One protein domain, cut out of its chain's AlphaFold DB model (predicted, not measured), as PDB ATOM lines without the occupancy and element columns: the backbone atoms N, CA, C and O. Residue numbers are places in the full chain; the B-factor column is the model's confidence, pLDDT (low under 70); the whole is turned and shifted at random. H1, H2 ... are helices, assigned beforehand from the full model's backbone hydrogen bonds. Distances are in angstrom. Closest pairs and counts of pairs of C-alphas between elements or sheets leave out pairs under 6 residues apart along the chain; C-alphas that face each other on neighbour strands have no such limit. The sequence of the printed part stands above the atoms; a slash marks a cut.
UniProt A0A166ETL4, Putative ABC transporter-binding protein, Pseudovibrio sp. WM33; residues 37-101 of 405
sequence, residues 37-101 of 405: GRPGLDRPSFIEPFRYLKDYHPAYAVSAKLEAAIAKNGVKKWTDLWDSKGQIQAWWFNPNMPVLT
ATOM      1  N   GLY A  37     210.830 205.998 210.191       41.53
ATOM      2  CA  GLY A  37     211.609 207.190 209.841       41.53
ATOM      3  C   GLY A  37     212.790 207.504 210.756       41.53
ATOM      4  O   GLY A  37     213.484 208.480 210.513       41.53
ATOM      5  N   ARG A  38     213.043 206.694 211.785       45.50
ATOM      6  CA  ARG A  38     214.248 206.761 212.610       45.50
ATOM      7  C   ARG A  38     215.205 205.688 212.094       45.50
ATOM      8  O   ARG A  38     214.944 204.515 212.361       45.50
ATOM      9  N   PRO A  39     216.300 206.025 211.389       46.88
ATOM     10  CA  PRO A  39     217.437 205.121 211.368       46.88
ATOM     11  C   PRO A  39     217.788 204.918 212.838       46.88
ATOM     12  O   PRO A  39     218.022 205.897 213.563       46.88
ATOM     13  N   GLY A  40     217.674 203.680 213.319       44.59
ATOM     14  CA  GLY A  40     217.988 203.381 214.705       44.59
ATOM     15  C   GLY A  40     219.378 203.925 215.016       44.59
ATOM     16  O   GLY A  40     220.265 203.911 214.161       44.59
ATOM     17  N   LEU A  41     219.596 204.374 216.251       43.25
ATOM     18  CA  LEU A  41     220.940 204.701 216.742       43.25
ATOM     19  C   LEU A  41     221.895 203.495 216.683       43.25
ATOM     20  O   LEU A  41     223.034 203.624 217.107       43.25
ATOM     21  N   ASP A  42     221.453 202.328 216.206       40.75
ATOM     22  CA  ASP A  42     222.236 201.110 216.064       40.75
ATOM     23  C   ASP A  42     221.997 200.311 214.758       40.75
ATOM     24  O   ASP A  42     222.714 199.329 214.570       40.75
ATOM     25  N   ARG A  43     221.037 200.655 213.868       49.50
ATOM     26  CA  ARG A  43     220.596 199.749 212.769       49.50
ATOM     27  C   ARG A  43     220.115 200.445 211.480       49.50
ATOM     28  O   ARG A  43     219.481 201.498 211.583       49.50
ATOM     29  N   PRO A  44     220.320 199.825 210.294       50.62
ATOM     30  CA  PRO A  44     219.705 200.248 209.032       50.62
ATOM     31  C   PRO A  44     218.178 200.283 209.116       50.62
ATOM     32  O   PRO A  44     217.568 199.355 209.651       50.62
ATOM     33  N   SER A  45     217.562 201.323 208.555       68.19
ATOM     34  CA  SER A  45     216.106 201.389 208.433       68.19
ATOM     35  C   SER A  45     215.613 200.583 207.224       68.19
ATOM     36  O   SER A  45     216.377 200.258 206.316       68.19
ATOM     37  N   PHE A  46     214.313 200.271 207.173       76.56
ATOM     38  CA  PHE A  46     213.702 199.659 205.981       76.56
ATOM     39  C   PHE A  46     213.753 200.590 204.760       76.56
ATOM     40  O   PHE A  46     213.751 200.118 203.626       76.56
ATOM     41  N   ILE A  47     213.795 201.908 204.991       79.38
ATOM     42  CA  ILE A  47     213.841 202.937 203.949       79.38
ATOM     43  C   ILE A  47     215.069 203.811 204.174       79.38
ATOM     44  O   ILE A  47     215.259 204.360 205.255       79.38
ATOM     45  N   GLU A  48     215.870 203.977 203.126       81.88
ATOM     46  CA  GLU A  48     217.117 204.737 203.149       81.88
ATOM     47  C   GLU A  48     217.238 205.602 201.874       81.88
ATOM     48  O   GLU A  48     216.754 205.203 200.805       81.88
ATOM     49  N   PRO A  49     217.874 206.791 201.918       87.88
ATOM     50  CA  PRO A  49     217.928 207.717 200.787       87.88
ATOM     51  C   PRO A  49     218.931 207.260 199.718       87.88
ATOM     52  O   PRO A  49     220.073 207.723 199.646       87.88
ATOM     53  N   PHE A  50     218.471 206.385 198.819       90.00
ATOM     54  CA  PHE A  50     219.274 205.779 197.748       90.00
ATOM     55  C   PHE A  50     220.114 206.787 196.951       90.00
ATOM     56  O   PHE A  50     221.284 206.533 196.680       90.00
ATOM     57  N   ARG A  51     219.550 207.948 196.585       92.12
ATOM     58  CA  ARG A  51     220.257 208.953 195.767       92.12
ATOM     59  C   ARG A  51     221.542 209.468 196.418       92.12
ATOM     60  O   ARG A  51     222.457 209.815 195.681       92.12
ATOM     61  N   TYR A  52     221.589 209.505 197.748       91.69
ATOM     62  CA  TYR A  52     222.765 209.895 198.520       91.69
ATOM     63  C   TYR A  52     223.672 208.689 198.783       91.69
ATOM     64  O   TYR A  52     224.850 208.695 198.436       91.69
ATOM     65  N   LEU A  53     223.109 207.615 199.340       90.31
ATOM     66  CA  LEU A  53     223.887 206.475 199.822       90.31
ATOM     67  C   LEU A  53     224.511 205.615 198.715       90.31
ATOM     68  O   LEU A  53     225.528 204.962 198.951       90.31
ATOM     69  N   LYS A  54     223.957 205.620 197.494       91.94
ATOM     70  CA  LYS A  54     224.507 204.848 196.366       91.94
ATOM     71  C   LYS A  54     225.971 205.196 196.062       91.94
ATOM     72  O   LYS A  54     226.726 204.323 195.648       91.94
ATOM     73  N   ASP A  55     226.390 206.433 196.321       91.19
ATOM     74  CA  ASP A  55     227.763 206.891 196.081       91.19
ATOM     75  C   ASP A  55     228.770 206.282 197.075       91.19
ATOM     76  O   ASP A  55     229.980 206.385 196.872       91.19
ATOM     77  N   TYR A  56     228.277 205.596 198.113       91.56
ATOM     78  CA  TYR A  56     229.057 204.947 199.168       91.56
ATOM     79  C   TYR A  56     228.853 203.426 199.219       91.56
ATOM     80  O   TYR A  56     229.231 202.782 200.199       91.56
ATOM     81  N   HIS A  57     228.260 202.844 198.173       91.38
ATOM     82  CA  HIS A  57     228.003 201.412 198.066       91.38
ATOM     83  C   HIS A  57     228.718 200.827 196.834       91.38
ATOM     84  O   HIS A  57     228.513 201.327 195.727       91.38
ATOM     85  N   PRO A  58     229.505 199.742 196.957       92.44
ATOM     86  CA  PRO A  58     230.363 199.242 195.872       92.44
ATOM     87  C   PRO A  58     229.604 198.793 194.616       92.44
ATOM     88  O   PRO A  58     230.175 198.787 193.533       92.44
ATOM     89  N   ALA A  59     228.320 198.441 194.736       93.38
ATOM     90  CA  ALA A  59     227.494 198.077 193.581       93.38
ATOM     91  C   ALA A  59     227.098 199.271 192.684       93.38
ATOM     92  O   ALA A  59     226.655 199.054 191.560       93.38
ATOM     93  N   TYR A  60     227.222 200.511 193.172       93.56
ATOM     94  CA  TYR A  60     226.747 201.713 192.468       93.56
ATOM     95  C   TYR A  60     227.796 202.830 192.388       93.56
ATOM     96  O   TYR A  60     227.786 203.620 191.445       93.56
ATOM     97  N   ALA A  61     228.683 202.914 193.378       91.62
ATOM     98  CA  ALA A  61     229.686 203.958 193.481       91.62
ATOM     99  C   ALA A  61     230.787 203.811 192.425       91.62
ATOM    100  O   ALA A  61     231.216 202.712 192.076       91.62
ATOM    101  N   VAL A  62     231.334 204.945 191.986       89.31
ATOM    102  CA  VAL A  62     232.613 204.960 191.266       89.31
ATOM    103  C   VAL A  62     233.716 204.604 192.261       89.31
ATOM    104  O   VAL A  62     233.890 205.329 193.240       89.31
ATOM    105  N   SER A  63     234.488 203.543 192.004       87.88
ATOM    106  CA  SER A  63     235.463 202.996 192.965       87.88
ATOM    107  C   SER A  63     236.392 204.061 193.558       87.88
ATOM    108  O   SER A  63     236.543 204.125 194.769       87.88
ATOM    109  N   ALA A  64     236.919 204.984 192.746       89.69
ATOM    110  CA  ALA A  64     237.785 206.062 193.236       89.69
ATOM    111  C   ALA A  64     237.104 207.000 194.258       89.69
ATOM    112  O   ALA A  64     237.755 207.466 195.189       89.69
ATOM    113  N   LYS A  65     235.797 207.272 194.113       87.38
ATOM    114  CA  LYS A  65     235.038 208.077 195.085       87.38
ATOM    115  C   LYS A  65     234.814 207.313 196.387       87.38
ATOM    116  O   LYS A  65     234.920 207.909 197.456       87.38
ATOM    117  N   LEU A  66     234.532 206.013 196.291       92.56
ATOM    118  CA  LEU A  66     234.351 205.156 197.459       92.56
ATOM    119  C   LEU A  66     235.651 205.040 198.262       92.56
ATOM    120  O   LEU A  66     235.637 205.275 199.466       92.56
ATOM    121  N   GLU A  67     236.778 204.785 197.595       93.06
ATOM    122  CA  GLU A  67     238.100 204.739 198.234       93.06
ATOM    123  C   GLU A  67     238.469 206.080 198.878       93.06
ATOM    124  O   GLU A  67     238.952 206.123 200.009       93.06
ATOM    125  N   ALA A  68     238.171 207.200 198.210       92.88
ATOM    126  CA  ALA A  68     238.368 208.523 198.793       92.88
ATOM    127  C   ALA A  68     237.503 208.737 200.048       92.88
ATOM    128  O   ALA A  68     237.971 209.340 201.013       92.88
ATOM    129  N   ALA A  69     236.263 208.236 200.070       91.94
ATOM    130  CA  ALA A  69     235.397 208.306 201.245       91.94
ATOM    131  C   ALA A  69     235.912 207.427 202.396       91.94
ATOM    132  O   ALA A  69     235.922 207.882 203.539       91.94
ATOM    133  N   ILE A  70     236.380 206.211 202.106       93.50
ATOM    134  CA  ILE A  70     237.010 205.310 203.085       93.50
ATOM    135  C   ILE A  70     238.227 205.996 203.714       93.50
ATOM    136  O   ILE A  70     238.299 206.130 204.936       93.50
ATOM    137  N   ALA A  71     239.132 206.515 202.877       94.06
ATOM    138  CA  ALA A  71     240.341 207.198 203.321       94.06
ATOM    139  C   ALA A  71     240.031 208.466 204.130       94.06
ATOM    140  O   ALA A  71     240.595 208.662 205.204       94.06
ATOM    141  N   LYS A  72     239.097 209.305 203.655       92.50
ATOM    142  CA  LYS A  72     238.696 210.545 204.338       92.50
ATOM    143  C   LYS A  72     238.149 210.286 205.743       92.50
ATOM    144  O   LYS A  72     238.389 211.093 206.634       92.50
ATOM    145  N   ASN A  73     237.415 209.191 205.930       90.62
ATOM    146  CA  ASN A  73     236.825 208.835 207.221       90.62
ATOM    147  C   ASN A  73     237.735 207.933 208.073       90.62
ATOM    148  O   ASN A  73     237.348 207.563 209.177       90.62
ATOM    149  N   GLY A  74     238.928 207.572 207.585       91.50
ATOM    150  CA  GLY A  74     239.900 206.774 208.336       91.50
ATOM    151  C   GLY A  74     239.438 205.349 208.653       91.50
ATOM    152  O   GLY A  74     239.908 204.758 209.626       91.50
ATOM    153  N   VAL A  75     238.516 204.793 207.863       92.25
ATOM    154  CA  VAL A  75     237.969 203.446 208.084       92.25
ATOM    155  C   VAL A  75     238.627 202.403 207.177       92.25
ATOM    156  O   VAL A  75     239.285 202.750 206.199       92.25
ATOM    157  N   LYS A  76     238.492 201.109 207.503       91.06
ATOM    158  CA  LYS A  76     239.210 200.031 206.790       91.06
ATOM    159  C   LYS A  76     238.432 199.445 205.618       91.06
ATOM    160  O   LYS A  76     239.035 198.969 204.662       91.06
ATOM    161  N   LYS A  77     237.105 199.422 205.707       91.31
ATOM    162  CA  LYS A  77     236.217 198.859 204.683       91.31
ATOM    163  C   LYS A  77     235.013 199.765 204.488       91.31
ATOM    164  O   LYS A  77     234.596 200.456 205.411       91.31
ATOM    165  N   TRP A  78     234.421 199.722 203.296       90.25
ATOM    166  CA  TRP A  78     233.274 200.568 202.964       90.25
ATOM    167  C   TRP A  78     232.105 200.406 203.943       90.25
ATOM    168  O   TRP A  78     231.449 201.392 204.241       90.25
ATOM    169  N   THR A  79     231.870 199.209 204.496       89.06
ATOM    170  CA  THR A  79     230.777 198.984 205.458       89.06
ATOM    171  C   THR A  79     230.963 199.759 206.761       89.06
ATOM    172  O   THR A  79     229.989 200.011 207.448       89.06
ATOM    173  N   ASP A  80     232.188 200.161 207.107       89.00
ATOM    174  CA  ASP A  80     232.448 200.988 208.293       89.00
ATOM    175  C   ASP A  80     232.018 202.457 208.079       89.00
ATOM    176  O   ASP A  80     231.970 203.236 209.027       89.00
ATOM    177  N   LEU A  81     231.708 202.860 206.836       88.25
ATOM    178  CA  LEU A  81     231.072 204.151 206.541       88.25
ATOM    179  C   LEU A  81     229.572 204.148 206.875       88.25
ATOM    180  O   LEU A  81     228.961 205.217 206.956       88.25
ATOM    181  N   TRP A  82     228.992 202.962 207.043       85.69
ATOM    182  CA  TRP A  82     227.565 202.716 207.217       85.69
ATOM    183  C   TRP A  82     227.225 202.415 208.680       85.69
ATOM    184  O   TRP A  82     228.090 202.385 209.556       85.69
ATOM    185  N   ASP A  83     225.937 202.208 208.932       74.19
ATOM    186  CA  ASP A  83     225.320 202.022 210.237       74.19
ATOM    187  C   ASP A  83     225.466 203.241 211.161       74.19
ATOM    188  O   ASP A  83     225.957 204.313 210.809       74.19
ATOM    189  N   SER A  84     225.001 203.073 212.391       67.38
ATOM    190  CA  SER A  84     224.972 204.101 213.433       67.38
ATOM    191  C   SER A  84     226.313 204.703 213.843       67.38
ATOM    192  O   SER A  84     226.344 205.785 214.431       67.38
ATOM    193  N   LYS A  85     227.407 203.986 213.582       71.56
ATOM    194  CA  LYS A  85     228.779 204.415 213.878       71.56
ATOM    195  C   LYS A  85     229.486 204.955 212.633       71.56
ATOM    196  O   LYS A  85     230.572 205.520 212.749       71.56
ATOM    197  N   GLY A  86     228.881 204.781 211.461       81.75
ATOM    198  CA  GLY A  86     229.435 205.201 210.190       81.75
ATOM    199  C   GLY A  86     229.183 206.674 209.916       81.75
ATOM    200  O   GLY A  86     228.055 207.155 209.976       81.75
ATOM    201  N   GLN A  87     230.242 207.388 209.547       85.25
ATOM    202  CA  GLN A  87     230.212 208.834 209.297       85.25
ATOM    203  C   GLN A  87     229.341 209.247 208.093       85.25
ATOM    204  O   GLN A  87     229.100 210.436 207.898       85.25
ATOM    205  N   ILE A  88     228.876 208.298 207.268       89.12
ATOM    206  CA  ILE A  88     228.017 208.581 206.111       89.12
ATOM    207  C   ILE A  88     226.539 208.352 206.434       89.12
ATOM    208  O   ILE A  88     225.731 209.244 206.184       89.12
ATOM    209  N   GLN A  89     226.169 207.186 206.973       84.81
ATOM    210  CA  GLN A  89     224.757 206.839 207.188       84.81
ATOM    211  C   GLN A  89     224.200 207.365 208.521       84.81
ATOM    212  O   GLN A  89     222.994 207.579 208.638       84.81
ATOM    213  N   ALA A  90     225.044 207.599 209.532       83.25
ATOM    214  CA  ALA A  90     224.584 208.063 210.835       83.25
ATOM    215  C   ALA A  90     224.050 209.505 210.766       83.25
ATOM    216  O   ALA A  90     224.802 210.480 210.825       83.25
ATOM    217  N   TRP A  91     222.724 209.640 210.686       82.56
ATOM    218  CA  TRP A  91     222.024 210.920 210.512       82.56
ATOM    219  C   TRP A  91     222.338 211.971 211.582       82.56
ATOM    220  O   TRP A  91     222.179 213.155 211.324       82.56
ATOM    221  N   TRP A  92     222.760 211.560 212.778       81.19
ATOM    222  CA  TRP A  92     223.068 212.449 213.903       81.19
ATOM    223  C   TRP A  92     224.518 212.953 213.900       81.19
ATOM    224  O   TRP A  92     224.831 213.924 214.582       81.19
ATOM    225  N   PHE A  93     225.396 212.319 213.118       86.25
ATOM    226  CA  PHE A  93     226.766 212.778 212.872       86.25
ATOM    227  C   PHE A  93     226.910 213.523 211.546       86.25
ATOM    228  O   PHE A  93     227.822 214.333 211.397       86.25
ATOM    229  N   ASN A  94     226.031 213.250 210.580       89.62
ATOM    230  CA  ASN A  94     226.147 213.753 209.219       89.62
ATOM    231  C   ASN A  94     224.982 214.691 208.848       89.62
ATOM    232  O   ASN A  94     223.939 214.214 208.398       89.62
ATOM    233  N   PRO A  95     225.175 216.023 208.922       91.69
ATOM    234  CA  PRO A  95     224.179 217.013 208.496       91.69
ATOM    235  C   PRO A  95     223.759 216.915 207.024       91.69
ATOM    236  O   PRO A  95     222.714 217.436 206.644       91.69
ATOM    237  N   ASN A  96     224.567 216.265 206.178       91.00
ATOM    238  CA  ASN A  96     224.262 216.107 204.755       91.00
ATOM    239  C   ASN A  96     223.414 214.868 204.456       91.00
ATOM    240  O   ASN A  96     223.016 214.685 203.306       91.00
ATOM    241  N   MET A  97     223.172 214.008 205.448       89.25
ATOM    242  CA  MET A  97     222.361 212.812 205.280       89.25
ATOM    243  C   MET A  97     220.884 213.208 205.127       89.25
ATOM    244  O   MET A  97     220.315 213.773 206.064       89.25
ATOM    245  N   PRO A  98     220.225 212.932 203.983       90.50
ATOM    246  CA  PRO A  98     218.802 213.216 203.841       90.50
ATOM    247  C   PRO A  98     217.977 212.365 204.810       90.50
ATOM    248  O   PRO A  98     218.222 211.168 204.952       90.50
ATOM    249  N   VAL A  99     216.969 212.967 205.442       87.25
ATOM    250  CA  VAL A  99     216.121 212.302 206.438       87.25
ATOM    251  C   VAL A  99     214.636 212.532 206.165       87.25
ATOM    252  O   VAL A  99     214.242 213.555 205.607       87.25
ATOM    253  N   LEU A 100     213.812 211.577 206.602       88.00
ATOM    254  CA  LEU A 100     212.348 211.702 206.653       88.00
ATOM    255  C   LEU A 100     211.845 212.138 208.042       88.00
ATOM    256  O   LEU A 100     210.640 212.235 208.256       88.00
ATOM    257  N   THR A 101     212.748 212.365 209.000       88.00
ATOM    258  CA  THR A 101     212.420 212.814 210.360       88.00
ATOM    259  C   THR A 101     211.926 214.259 210.383       88.00
ATOM    260  O   THR A 101     212.233 215.048 209.490       88.00
TER     261      THR A 101
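What this domain is: This is residues 37 to 101 of the 405 residues of the protein "Putative ABC transporter-binding protein" of Pseudovibrio sp. WM33 (UniProt A0A166ETL4). With little regular structure, the domain is mostly loops, with its longest helix, H2, across one end, H1 pointing at H2 about perpendicular, and short H3 packed on H2. Two long unnamed stretches, residues 37 to 49 and 82 to 101, reach the far end. The 65 printed residues have three named helices, H1, H2, H3, and no named strand: all helix, with 21 residues in named elements. It is compact, with radius of gyration of the C-alphas 11.2 A and spans 31 by 21 by 18 A.

How they stand to each other: H2, residues 63 to 72, touches H1, residues 50 to 56, about perpendicular at 76 degrees; the closest C-alphas, of Tyr 56 and Leu 66, are 5.6 A apart. H2 touches H3, residues 78 to 81; the closest C-alphas, of Ile 70 and Trp 78, are 6.0 A apart. H1 and H3 are close but not clearly touching, closest at the C-alphas of Tyr 56 and Trp 78, 7.2 A. Every O i to N i+4 pair is within hydrogen-bond range in H2, 1 of 3 in H1, with 3 of 4 O i to N i+3 pairs; H3 is too short for an i+4 pair.

Where its parts are: H2 is 14.0 A long, from C-alpha 63 at (235.463, 202.996, 192.965); H1, 9.9 A, begins at C-alpha 50 (219.274, 205.779, 197.748); H3, 5.5 A, ends at C-alpha 81 (231.072, 204.151, 206.541).

The domain as a whole: The C-alphas farthest apart, of Ala 64 and Thr 101, are 31.3 A apart. The printed part has no cut; H2 to H3 is a tight link, H1 to H2 short. Residues 37 to 45 and residue 84 of this model have pLDDT under 70.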